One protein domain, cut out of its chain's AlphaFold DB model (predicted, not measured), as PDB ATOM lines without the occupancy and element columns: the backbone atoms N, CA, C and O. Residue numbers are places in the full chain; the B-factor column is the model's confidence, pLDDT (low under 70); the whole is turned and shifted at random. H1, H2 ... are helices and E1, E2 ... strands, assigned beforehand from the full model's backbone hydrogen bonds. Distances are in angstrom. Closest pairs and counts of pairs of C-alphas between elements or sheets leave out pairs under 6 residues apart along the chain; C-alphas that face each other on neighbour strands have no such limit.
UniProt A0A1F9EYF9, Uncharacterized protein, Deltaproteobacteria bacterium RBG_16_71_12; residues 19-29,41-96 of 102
ATOM      1  N   TYR A  19     273.661 219.469 302.661       93.06
ATOM      2  CA  TYR A  19     272.876 220.632 302.265       93.06
ATOM      3  C   TYR A  19     273.032 221.793 303.251       93.06
ATOM      4  O   TYR A  19     272.633 221.710 304.413       93.06
ATOM      5  N   HIS A  20     273.503 222.940 302.760       93.88
ATOM      6  CA  HIS A  20     273.776 224.115 303.597       93.88
ATOM      7  C   HIS A  20     272.770 225.255 303.424       93.88
ATOM      8  O   HIS A  20     272.709 226.165 304.249       93.88
ATOM      9  N   GLY A  21     271.941 225.209 302.382       94.31
ATOM     10  CA  GLY A  21     270.904 226.207 302.153       94.31
ATOM     11  C   GLY A  21     270.538 226.369 300.685       94.31
ATOM     12  O   GLY A  21     271.108 225.739 299.796       94.31
ATOM     13  N   SER A  22     269.560 227.235 300.438       95.25
ATOM     14  CA  SER A  22     269.155 227.615 299.087       95.25
ATOM     15  C   SER A  22     268.674 229.052 299.050       95.25
ATOM     16  O   SER A  22     268.097 229.533 300.027       95.25
ATOM     17  N   CYS A  23     268.787 229.664 297.882       96.94
ATOM     18  CA  CYS A  23     268.125 230.914 297.549       96.94
ATOM     19  C   CYS A  23     267.451 230.813 296.175       96.94
ATOM     20  O   CYS A  23     267.585 229.810 295.464       96.94
ATOM     21  N   ARG A  24     266.710 231.852 295.807       96.25
ATOM     22  CA  ARG A  24     266.120 232.035 294.484       96.25
ATOM     23  C   ARG A  24     266.777 233.196 293.754       96.25
ATOM     24  O   ARG A  24     267.182 234.176 294.367       96.25
ATOM     25  N   PHE A  25     266.854 233.103 292.433       95.06
ATOM     26  CA  PHE A  25     267.257 234.224 291.589       95.06
ATOM     27  C   PHE A  25     266.046 234.784 290.834       95.06
ATOM     28  O   PHE A  25     265.109 234.062 290.493       95.06
ATOM     29  N   ALA A  26     266.050 236.087 290.574       93.50
ATOM     30  CA  ALA A  26     264.956 236.786 289.912       93.50
ATOM     31  C   ALA A  26     264.977 236.538 288.397       93.50
ATOM     32  O   ALA A  26     263.972 236.125 287.795       93.50
ATOM     33  N   ARG A  27     266.141 236.752 287.772       89.06
ATOM     34  CA  ARG A  27     266.320 236.598 286.325       89.06
ATOM     35  C   ARG A  27     267.749 236.238 285.930       89.06
ATOM     36  O   ARG A  27     268.700 236.499 286.665       89.06
ATOM     37  N   VAL A  28     267.859 235.679 284.727       86.88
ATOM     38  CA  VAL A  28     269.108 235.514 283.978       86.88
ATOM     39  C   VAL A  28     269.037 236.519 282.819       86.88
ATOM     40  O   VAL A  28     268.206 236.330 281.931       86.88
ATOM     41  N   PRO A  29     269.797 237.628 282.843       73.00
ATOM     42  CA  PRO A  29     269.628 238.728 281.890       73.00
ATOM     43  C   PRO A  29     270.088 238.394 280.463       73.00
ATOM     44  O   PRO A  29     269.669 239.063 279.522       73.00
ATOM     45  N   ASN A  41     275.283 235.328 284.382       86.25
ATOM     46  CA  ASN A  41     274.867 236.299 285.388       86.25
ATOM     47  C   ASN A  41     273.542 235.856 286.010       86.25
ATOM     48  O   ASN A  41     272.590 235.549 285.292       86.25
ATOM     49  N   LEU A  42     273.472 235.848 287.339       91.00
ATOM     50  CA  LEU A  42     272.243 235.614 288.091       91.00
ATOM     51  C   LEU A  42     271.951 236.868 288.901       91.00
ATOM     52  O   LEU A  42     272.785 237.303 289.692       91.00
ATOM     53  N   GLU A  43     270.775 237.449 288.707       94.50
ATOM     54  CA  GLU A  43     270.332 238.569 289.527       94.50
ATOM     55  C   GLU A  43     269.475 238.044 290.673       94.50
ATOM     56  O   GLU A  43     268.495 237.331 290.445       94.50
ATOM     57  N   LEU A  44     269.848 238.386 291.903       96.56
ATOM     58  CA  LEU A  44     269.135 237.999 293.114       96.56
ATOM     59  C   LEU A  44     268.470 239.223 293.732       96.56
ATOM     60  O   LEU A  44     269.017 240.325 293.710       96.56
ATOM     61  N   GLU A  45     267.305 239.006 294.331       97.50
ATOM     62  CA  GLU A  45     266.732 239.986 295.246       97.50
ATOM     63  C   GLU A  45     267.592 240.085 296.509       97.50
ATOM     64  O   GLU A  45     268.282 239.133 296.880       97.50
ATOM     65  N   PHE A  46     267.527 241.226 297.193       97.69
ATOM     66  CA  PHE A  46     268.338 241.507 298.379       97.69
ATOM     67  C   PHE A  46     268.264 240.390 299.435       97.69
ATOM     68  O   PHE A  46     269.291 239.861 299.856       97.69
ATOM     69  N   GLU A  47     267.055 239.960 299.797       98.12
ATOM     70  CA  GLU A  47     266.841 238.891 300.782       98.12
ATOM     71  C   GLU A  47     267.396 237.538 300.317       98.12
ATOM     72  O   GLU A  47     267.942 236.764 301.102       98.12
ATOM     73  N   GLU A  48     267.296 237.240 299.022       98.06
ATOM     74  CA  GLU A  48     267.834 236.003 298.460       98.06
ATOM     75  C   GLU A  48     269.366 236.025 298.393       98.06
ATOM     76  O   GLU A  48     270.009 234.997 298.614       98.06
ATOM     77  N   ALA A  49     269.967 237.199 298.183       97.69
ATOM     78  CA  ALA A  49     271.407 237.390 298.298       97.69
ATOM     79  C   ALA A  49     271.892 237.189 299.746       97.69
ATOM     80  O   ALA A  49     272.910 236.527 299.964       97.69
ATOM     81  N   LEU A  50     271.143 237.672 300.746       98.25
ATOM     82  CA  LEU A  50     271.450 237.417 302.160       98.25
ATOM     83  C   LEU A  50     271.353 235.925 302.506       98.25
ATOM     84  O   LEU A  50     272.251 235.381 303.153       98.25
ATOM     85  N   LYS A  51     270.313 235.231 302.024       97.75
ATOM     86  CA  LYS A  51     270.178 233.772 302.189       97.75
ATOM     87  C   LYS A  51     271.340 233.018 301.552       97.75
ATOM     88  O   LYS A  51     271.855 232.078 302.157       97.75
ATOM     89  N   LEU A  52     271.768 233.432 300.358       97.62
ATOM     90  CA  LEU A  52     272.921 232.838 299.688       97.62
ATOM     91  C   LEU A  52     274.201 233.032 300.504       97.62
ATOM     92  O   LEU A  52     274.918 232.063 300.734       97.62
ATOM     93  N   SER A  53     274.459 234.249 300.987       98.12
ATOM     94  CA  SER A  53     275.617 234.558 301.838       98.12
ATOM     95  C   SER A  53     275.673 233.665 303.083       98.12
ATOM     96  O   SER A  53     276.712 233.070 303.393       98.12
ATOM     97  N   LEU A  54     274.534 233.490 303.757       97.94
ATOM     98  CA  LEU A  54     274.435 232.626 304.930       97.94
ATOM     99  C   LEU A  54     274.698 231.153 304.580       97.94
ATOM    100  O   LEU A  54     275.459 230.486 305.279       97.94
ATOM    101  N   ALA A  55     274.111 230.657 303.489       97.12
ATOM    102  CA  ALA A  55     274.299 229.279 303.032       97.12
ATOM    103  C   ALA A  55     275.759 228.990 302.637       97.12
ATOM    104  O   ALA A  55     276.306 227.949 303.001       97.12
ATOM    105  N   LEU A  56     276.411 229.931 301.943       97.69
ATOM    106  CA  LEU A  56     277.837 229.864 301.613       97.69
ATOM    107  C   LEU A  56     278.692 229.805 302.881       97.69
ATOM    108  O   LEU A  56     279.551 228.937 303.009       97.69
ATOM    109  N   THR A  57     278.426 230.692 303.839       97.44
ATOM    110  CA  THR A  57     279.162 230.751 305.109       97.44
ATOM    111  C   THR A  57     279.023 229.443 305.892       97.44
ATOM    112  O   THR A  57     280.022 228.892 306.354       97.44
ATOM    113  N   ALA A  58     277.810 228.891 305.982       95.75
ATOM    114  CA  ALA A  58     277.564 227.606 306.633       95.75
ATOM    115  C   ALA A  58     278.353 226.458 305.976       95.75
ATOM    116  O   ALA A  58     279.007 225.683 306.678       95.75
ATOM    117  N   GLY A  59     278.357 226.382 304.641       95.44
ATOM    118  CA  GLY A  59     279.128 225.370 303.913       95.44
ATOM    119  C   GLY A  59     280.640 225.530 304.076       95.44
ATOM    120  O   GLY A  59     281.349 224.550 304.292       95.44
ATOM    121  N   LEU A  60     281.153 226.763 304.072       95.62
ATOM    122  CA  LEU A  60     282.574 227.034 304.320       95.62
ATOM    123  C   LEU A  60     283.002 226.647 305.743       95.62
ATOM    124  O   LEU A  60     284.094 226.108 305.930       95.62
ATOM    125  N   HIS A  61     282.147 226.864 306.747       95.94
ATOM    126  CA  HIS A  61     282.407 226.382 308.104       95.94
ATOM    127  C   HIS A  61     282.488 224.857 308.173       95.94
ATOM    128  O   HIS A  61     283.337 224.337 308.897       95.94
ATOM    129  N   GLN A  62     281.645 224.146 307.420       94.25
ATOM    130  CA  GLN A  62     281.718 222.691 307.329       94.25
ATOM    131  C   GLN A  62     283.002 222.245 306.616       94.25
ATOM    132  O   GLN A  62     283.719 221.396 307.141       94.25
ATOM    133  N   LEU A  63     283.361 222.877 305.492       94.19
ATOM    134  CA  LEU A  63     284.594 222.567 304.762       94.19
ATOM    135  C   LEU A  63     285.857 222.771 305.607       94.19
ATOM    136  O   LEU A  63     286.808 221.996 305.515       94.19
ATOM    137  N   ASN A  64     285.860 223.778 306.480       95.19
ATOM    138  CA  ASN A  64     286.969 224.032 307.400       95.19
ATOM    139  C   ASN A  64     287.211 222.919 308.428       95.19
ATOM    140  O   ASN A  64     288.252 222.935 309.081       95.19
ATOM    141  N   ARG A  65     286.290 221.963 308.586       94.75
ATOM    142  CA  ARG A  65     286.467 220.819 309.489       94.75
ATOM    143  C   ARG A  65     287.323 219.703 308.885       94.75
ATOM    144  O   ARG A  65     287.768 218.833 309.627       94.75
ATOM    145  N   TYR A  66     287.549 219.702 307.570       95.06
ATOM    146  CA  TYR A  66     288.349 218.674 306.904       95.06
ATOM    147  C   TYR A  66     289.853 218.968 306.975       95.06
ATOM    148  O   TYR A  66     290.285 220.119 306.896       95.06
ATOM    149  N   ASP A  67     290.666 217.909 307.058       95.50
ATOM    150  CA  ASP A  67     292.128 218.020 307.011       95.50
ATOM    151  C   ASP A  67     292.633 218.244 305.577       95.50
ATOM    152  O   ASP A  67     292.653 217.333 304.742       95.50
ATOM    153  N   ARG A  68     293.111 219.464 305.321       92.81
ATOM    154  CA  ARG A  68     293.650 219.915 304.031       92.81
ATOM    155  C   ARG A  68     294.987 219.260 303.651       92.81
ATOM    156  O   ARG A  68     295.430 219.404 302.513       92.81
ATOM    157  N   ASN A  69     295.630 218.517 304.551       94.25
ATOM    158  CA  ASN A  69     296.854 217.772 304.245       94.25
ATOM    159  C   ASN A  69     296.575 216.407 303.602       94.25
ATOM    160  O   ASN A  69     297.467 215.816 302.987       94.25
ATOM    161  N   THR A  70     295.333 215.924 303.661       94.38
ATOM    162  CA  THR A  70     294.923 214.657 303.041       94.38
ATOM    163  C   THR A  70     294.331 214.870 301.646       94.38
ATOM    164  O   THR A  70     293.692 215.888 301.386       94.38
ATOM    165  N   ASP A  71     294.489 213.888 300.749       92.12
ATOM    166  CA  ASP A  71     293.810 213.889 299.438       92.12
ATOM    167  C   ASP A  71     292.288 214.020 299.604       92.12
ATOM    168  O   ASP A  71     291.638 214.834 298.952       92.12
ATOM    169  N   ALA A  72     291.729 213.266 300.553       91.19
ATOM    170  CA  ALA A  72     290.303 213.271 300.840       91.19
ATOM    171  C   ALA A  72     289.792 214.655 301.264       91.19
ATOM    172  O   ALA A  72     288.728 215.060 300.804       91.19
ATOM    173  N   GLY A  73     290.533 215.380 302.109       93.31
ATOM    174  CA  GLY A  73     290.152 216.719 302.551       93.31
ATOM    175  C   GLY A  73     290.355 217.789 301.480       93.31
ATOM    176  O   GLY A  73     289.469 218.618 301.296       93.31
ATOM    177  N   ARG A  74     291.451 217.741 300.706       92.81
ATOM    178  CA  ARG A  74     291.678 218.682 299.585       92.81
ATOM    179  C   ARG A  74     290.621 218.588 298.495       92.81
ATOM    180  O   ARG A  74     290.347 219.571 297.816       92.81
ATOM    181  N   ARG A  75     290.028 217.410 298.326       95.06
ATOM    182  CA  ARG A  75     288.982 217.171 297.331       95.06
ATOM    183  C   ARG A  75     287.595 217.607 297.793       95.06
ATOM    184  O   ARG A  75     286.678 217.585 296.978       95.06
ATOM    185  N   ARG A  76     287.406 217.994 299.058       95.75
ATOM    186  CA  ARG A  76     286.123 218.537 299.524       95.75
ATOM    187  C   ARG A  76     285.894 219.913 298.923       95.75
ATOM    188  O   ARG A  76     286.784 220.760 298.937       95.75
ATOM    189  N   CYS A  77     284.700 220.134 298.388       95.12
ATOM    190  CA  CYS A  77     284.359 221.378 297.713       95.12
ATOM    191  C   CYS A  77     282.951 221.850 298.060       95.12
ATOM    192  O   CYS A  77     282.124 221.101 298.583       95.12
ATOM    193  N   LEU A  78     282.685 223.112 297.731       96.00
ATOM    194  CA  LEU A  78     281.344 223.669 297.742       96.00
ATOM    195  C   LEU A  78     280.787 223.627 296.320       96.00
ATOM    196  O   LEU A  78     281.416 224.124 295.388       96.00
ATOM    197  N   THR A  79     279.601 223.058 296.161       95.69
ATOM    198  CA  THR A  79     278.890 222.979 294.889       95.69
ATOM    199  C   THR A  79     277.699 223.926 294.907       95.69
ATOM    200  O   THR A  79     276.843 223.871 295.793       95.69
ATOM    201  N   LEU A  80     277.626 224.787 293.892       95.19
ATOM    202  CA  LEU A  80     276.475 225.644 293.629       95.19
ATOM    203  C   LEU A  80     275.631 225.010 292.529       95.19
ATOM    204  O   LEU A  80     275.957 225.092 291.346       95.19
ATOM    205  N   SER A  81     274.541 224.356 292.922       93.62
ATOM    206  CA  SER A  81     273.596 223.763 291.979       93.62
ATOM    207  C   SER A  81     272.566 224.810 291.572       93.62
ATOM    208  O   SER A  81     271.696 225.177 292.365       93.62
ATOM    209  N   VAL A  82     272.675 225.299 290.336       92.12
ATOM    210  CA  VAL A  82     271.739 226.264 289.754       92.12
ATOM    211  C   VAL A  82     270.672 225.507 288.969       92.12
ATOM    212  O   VAL A  82     270.956 224.861 287.964       92.12
ATOM    213  N   LYS A  83     269.431 225.591 289.434       90.62
ATOM    214  CA  LYS A  83     268.255 224.990 288.806       90.62
ATOM    215  C   LYS A  83     267.500 226.078 288.057       90.62
ATOM    216  O   LYS A  83     266.860 226.934 288.668       90.62
ATOM    217  N   ILE A  84     267.603 226.056 286.731       88.38
ATOM    218  CA  ILE A  84     267.039 227.102 285.870       88.38
ATOM    219  C   ILE A  84     265.506 227.082 285.902       88.38
ATOM    220  O   ILE A  84     264.892 228.133 286.070       88.38
ATOM    221  N   ASP A  85     264.899 225.893 285.866       86.75
ATOM    222  CA  ASP A  85     263.440 225.725 285.769       86.75
ATOM    223  C   ASP A  85     262.669 226.339 286.945       86.75
ATOM    224  O   ASP A  85     261.620 226.953 286.768       86.75
ATOM    225  N   ASN A  86     263.192 226.197 288.165       90.06
ATOM    226  CA  ASN A  86     262.557 226.709 289.385       90.06
ATOM    227  C   ASN A  86     263.272 227.935 289.971       90.06
ATOM    228  O   ASN A  86     262.971 228.347 291.095       90.06
ATOM    229  N   LYS A  87     264.222 228.491 289.213       92.50
ATOM    230  CA  LYS A  87     265.058 229.631 289.578       92.50
ATOM    231  C   LYS A  87     265.721 229.525 290.953       92.50
ATOM    232  O   LYS A  87     265.745 230.496 291.710       92.50
ATOM    233  N   ALA A  88     266.235 228.350 291.306       94.44
ATOM    234  CA  ALA A  88     266.835 228.107 292.615       94.44
ATOM    235  C   ALA A  88     268.344 227.881 292.523       94.44
ATOM    236  O   ALA A  88     268.835 227.232 291.604       94.44
ATOM    237  N   ILE A  89     269.071 228.349 293.532       96.25
ATOM    238  CA  ILE A  89     270.464 227.983 293.783       96.25
ATOM    239  C   ILE A  89     270.480 227.185 295.079       96.25
ATOM    240  O   ILE A  89     269.952 227.635 296.093       96.25
ATOM    241  N   SER A  90     271.048 225.986 295.048       95.94
ATOM    242  CA  SER A  90     271.296 225.177 296.244       95.94
ATOM    243  C   SER A  90     272.791 225.123 296.519       95.94
ATOM    244  O   SER A  90     273.578 224.898 295.600       95.94
ATOM    245  N   VAL A  91     273.164 225.327 297.778       96.88
ATOM    246  CA  VAL A  91     274.545 225.233 298.252       96.88
ATOM    247  C   VAL A  91     274.709 223.883 298.928       96.88
ATOM    248  O   VAL A  91     274.064 223.625 299.950       96.88
ATOM    249  N   VAL A  92     275.543 223.025 298.346       96.25
ATOM    250  CA  VAL A  92     275.794 221.674 298.857       96.25
ATOM    251  C   VAL A  92     277.287 221.383 298.942       96.25
ATOM    252  O   VAL A  92     278.076 221.921 298.166       96.25
ATOM    253  N   GLU A  93     277.690 220.545 299.884       95.00
ATOM    254  CA  GLU A  93     279.036 219.985 299.926       95.00
ATOM    255  C   GLU A  93     279.197 218.920 298.831       95.00
ATOM    256  O   GLU A  93     278.269 218.179 298.516       95.00
ATOM    257  N   GLY A  94     280.385 218.839 298.239       94.19
ATOM    258  CA  GLY A  94     280.715 217.838 297.236       94.19
ATOM    259  C   GLY A  94     282.138 217.311 297.372       94.19
ATOM    260  O   GLY A  94     282.917 217.720 298.238       94.19
ATOM    261  N   VAL A  95     282.478 216.387 296.474       94.56
ATOM    262  CA  VAL A  95     283.823 215.823 296.348       94.56
ATOM    263  C   VAL A  95     284.275 215.960 294.901       94.56
ATOM    264  O   VAL A  95     283.622 215.458 293.988       94.56
ATOM    265  N   LEU A  96     285.411 216.617 294.690       94.56
ATOM    266  CA  LEU A  96     286.021 216.751 293.376       94.56
ATOM    267  C   LEU A  96     286.609 215.412 292.892       94.56
ATOM    268  O   LEU A  96     287.105 214.606 293.700       94.56
TER     269      LEU A  96
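What this domain is: This is residues 19 to 29 and 41 to 96 of the 102 residues of an uncharacterized protein of Deltaproteobacteria bacterium RBG_16_71_12 (UniProt A0A1F9EYF9). A long helix, H1, lies along one face of a three-stranded sheet, the other face bare; short H2 sits beyond one end. The 67 printed residues run E1, H1, H2, E2, E3: mixed class, two layers, antiparallel sheet E1 - E3 - E2. It is a rod, 40 by 20 by 18 A, only just loose, close to compact, radius of gyration of the C-alphas 13.4 A.

How they stand to each other: E1, residues 19 to 24, is antiparallel to E3, residues 88 to 95; N 20 and O 91 are 2.9 A apart. E3 and E2, residues 76 to 83, form a hairpin; N 79 and O 92 are 2.8 A apart. H1, residues 46 to 63, is on the sheet, height 7.9 A; its closest C-alphas to E1 are Ala 55 and Gly 21, 4.7 A. Every O i to N i+4 pair in H1 is within hydrogen-bond range; H2, residues 71 to 74, is too short for one. H2 is not on the sheet.

Where its parts are: E1 begins at C-alpha 19 (272.876, 220.632, 302.265). H1 spans 25.8 A, E2 21.8 A. E3, 21.3 A, ends at C-alpha 95 (283.823, 215.823, 296.348).

The domain as a whole: Residues 30 to 40 are cut out, C-alphas 29 and 41 being 6.8 A apart. No link printed whole is long. No printed residue is under 70 in pLDDT.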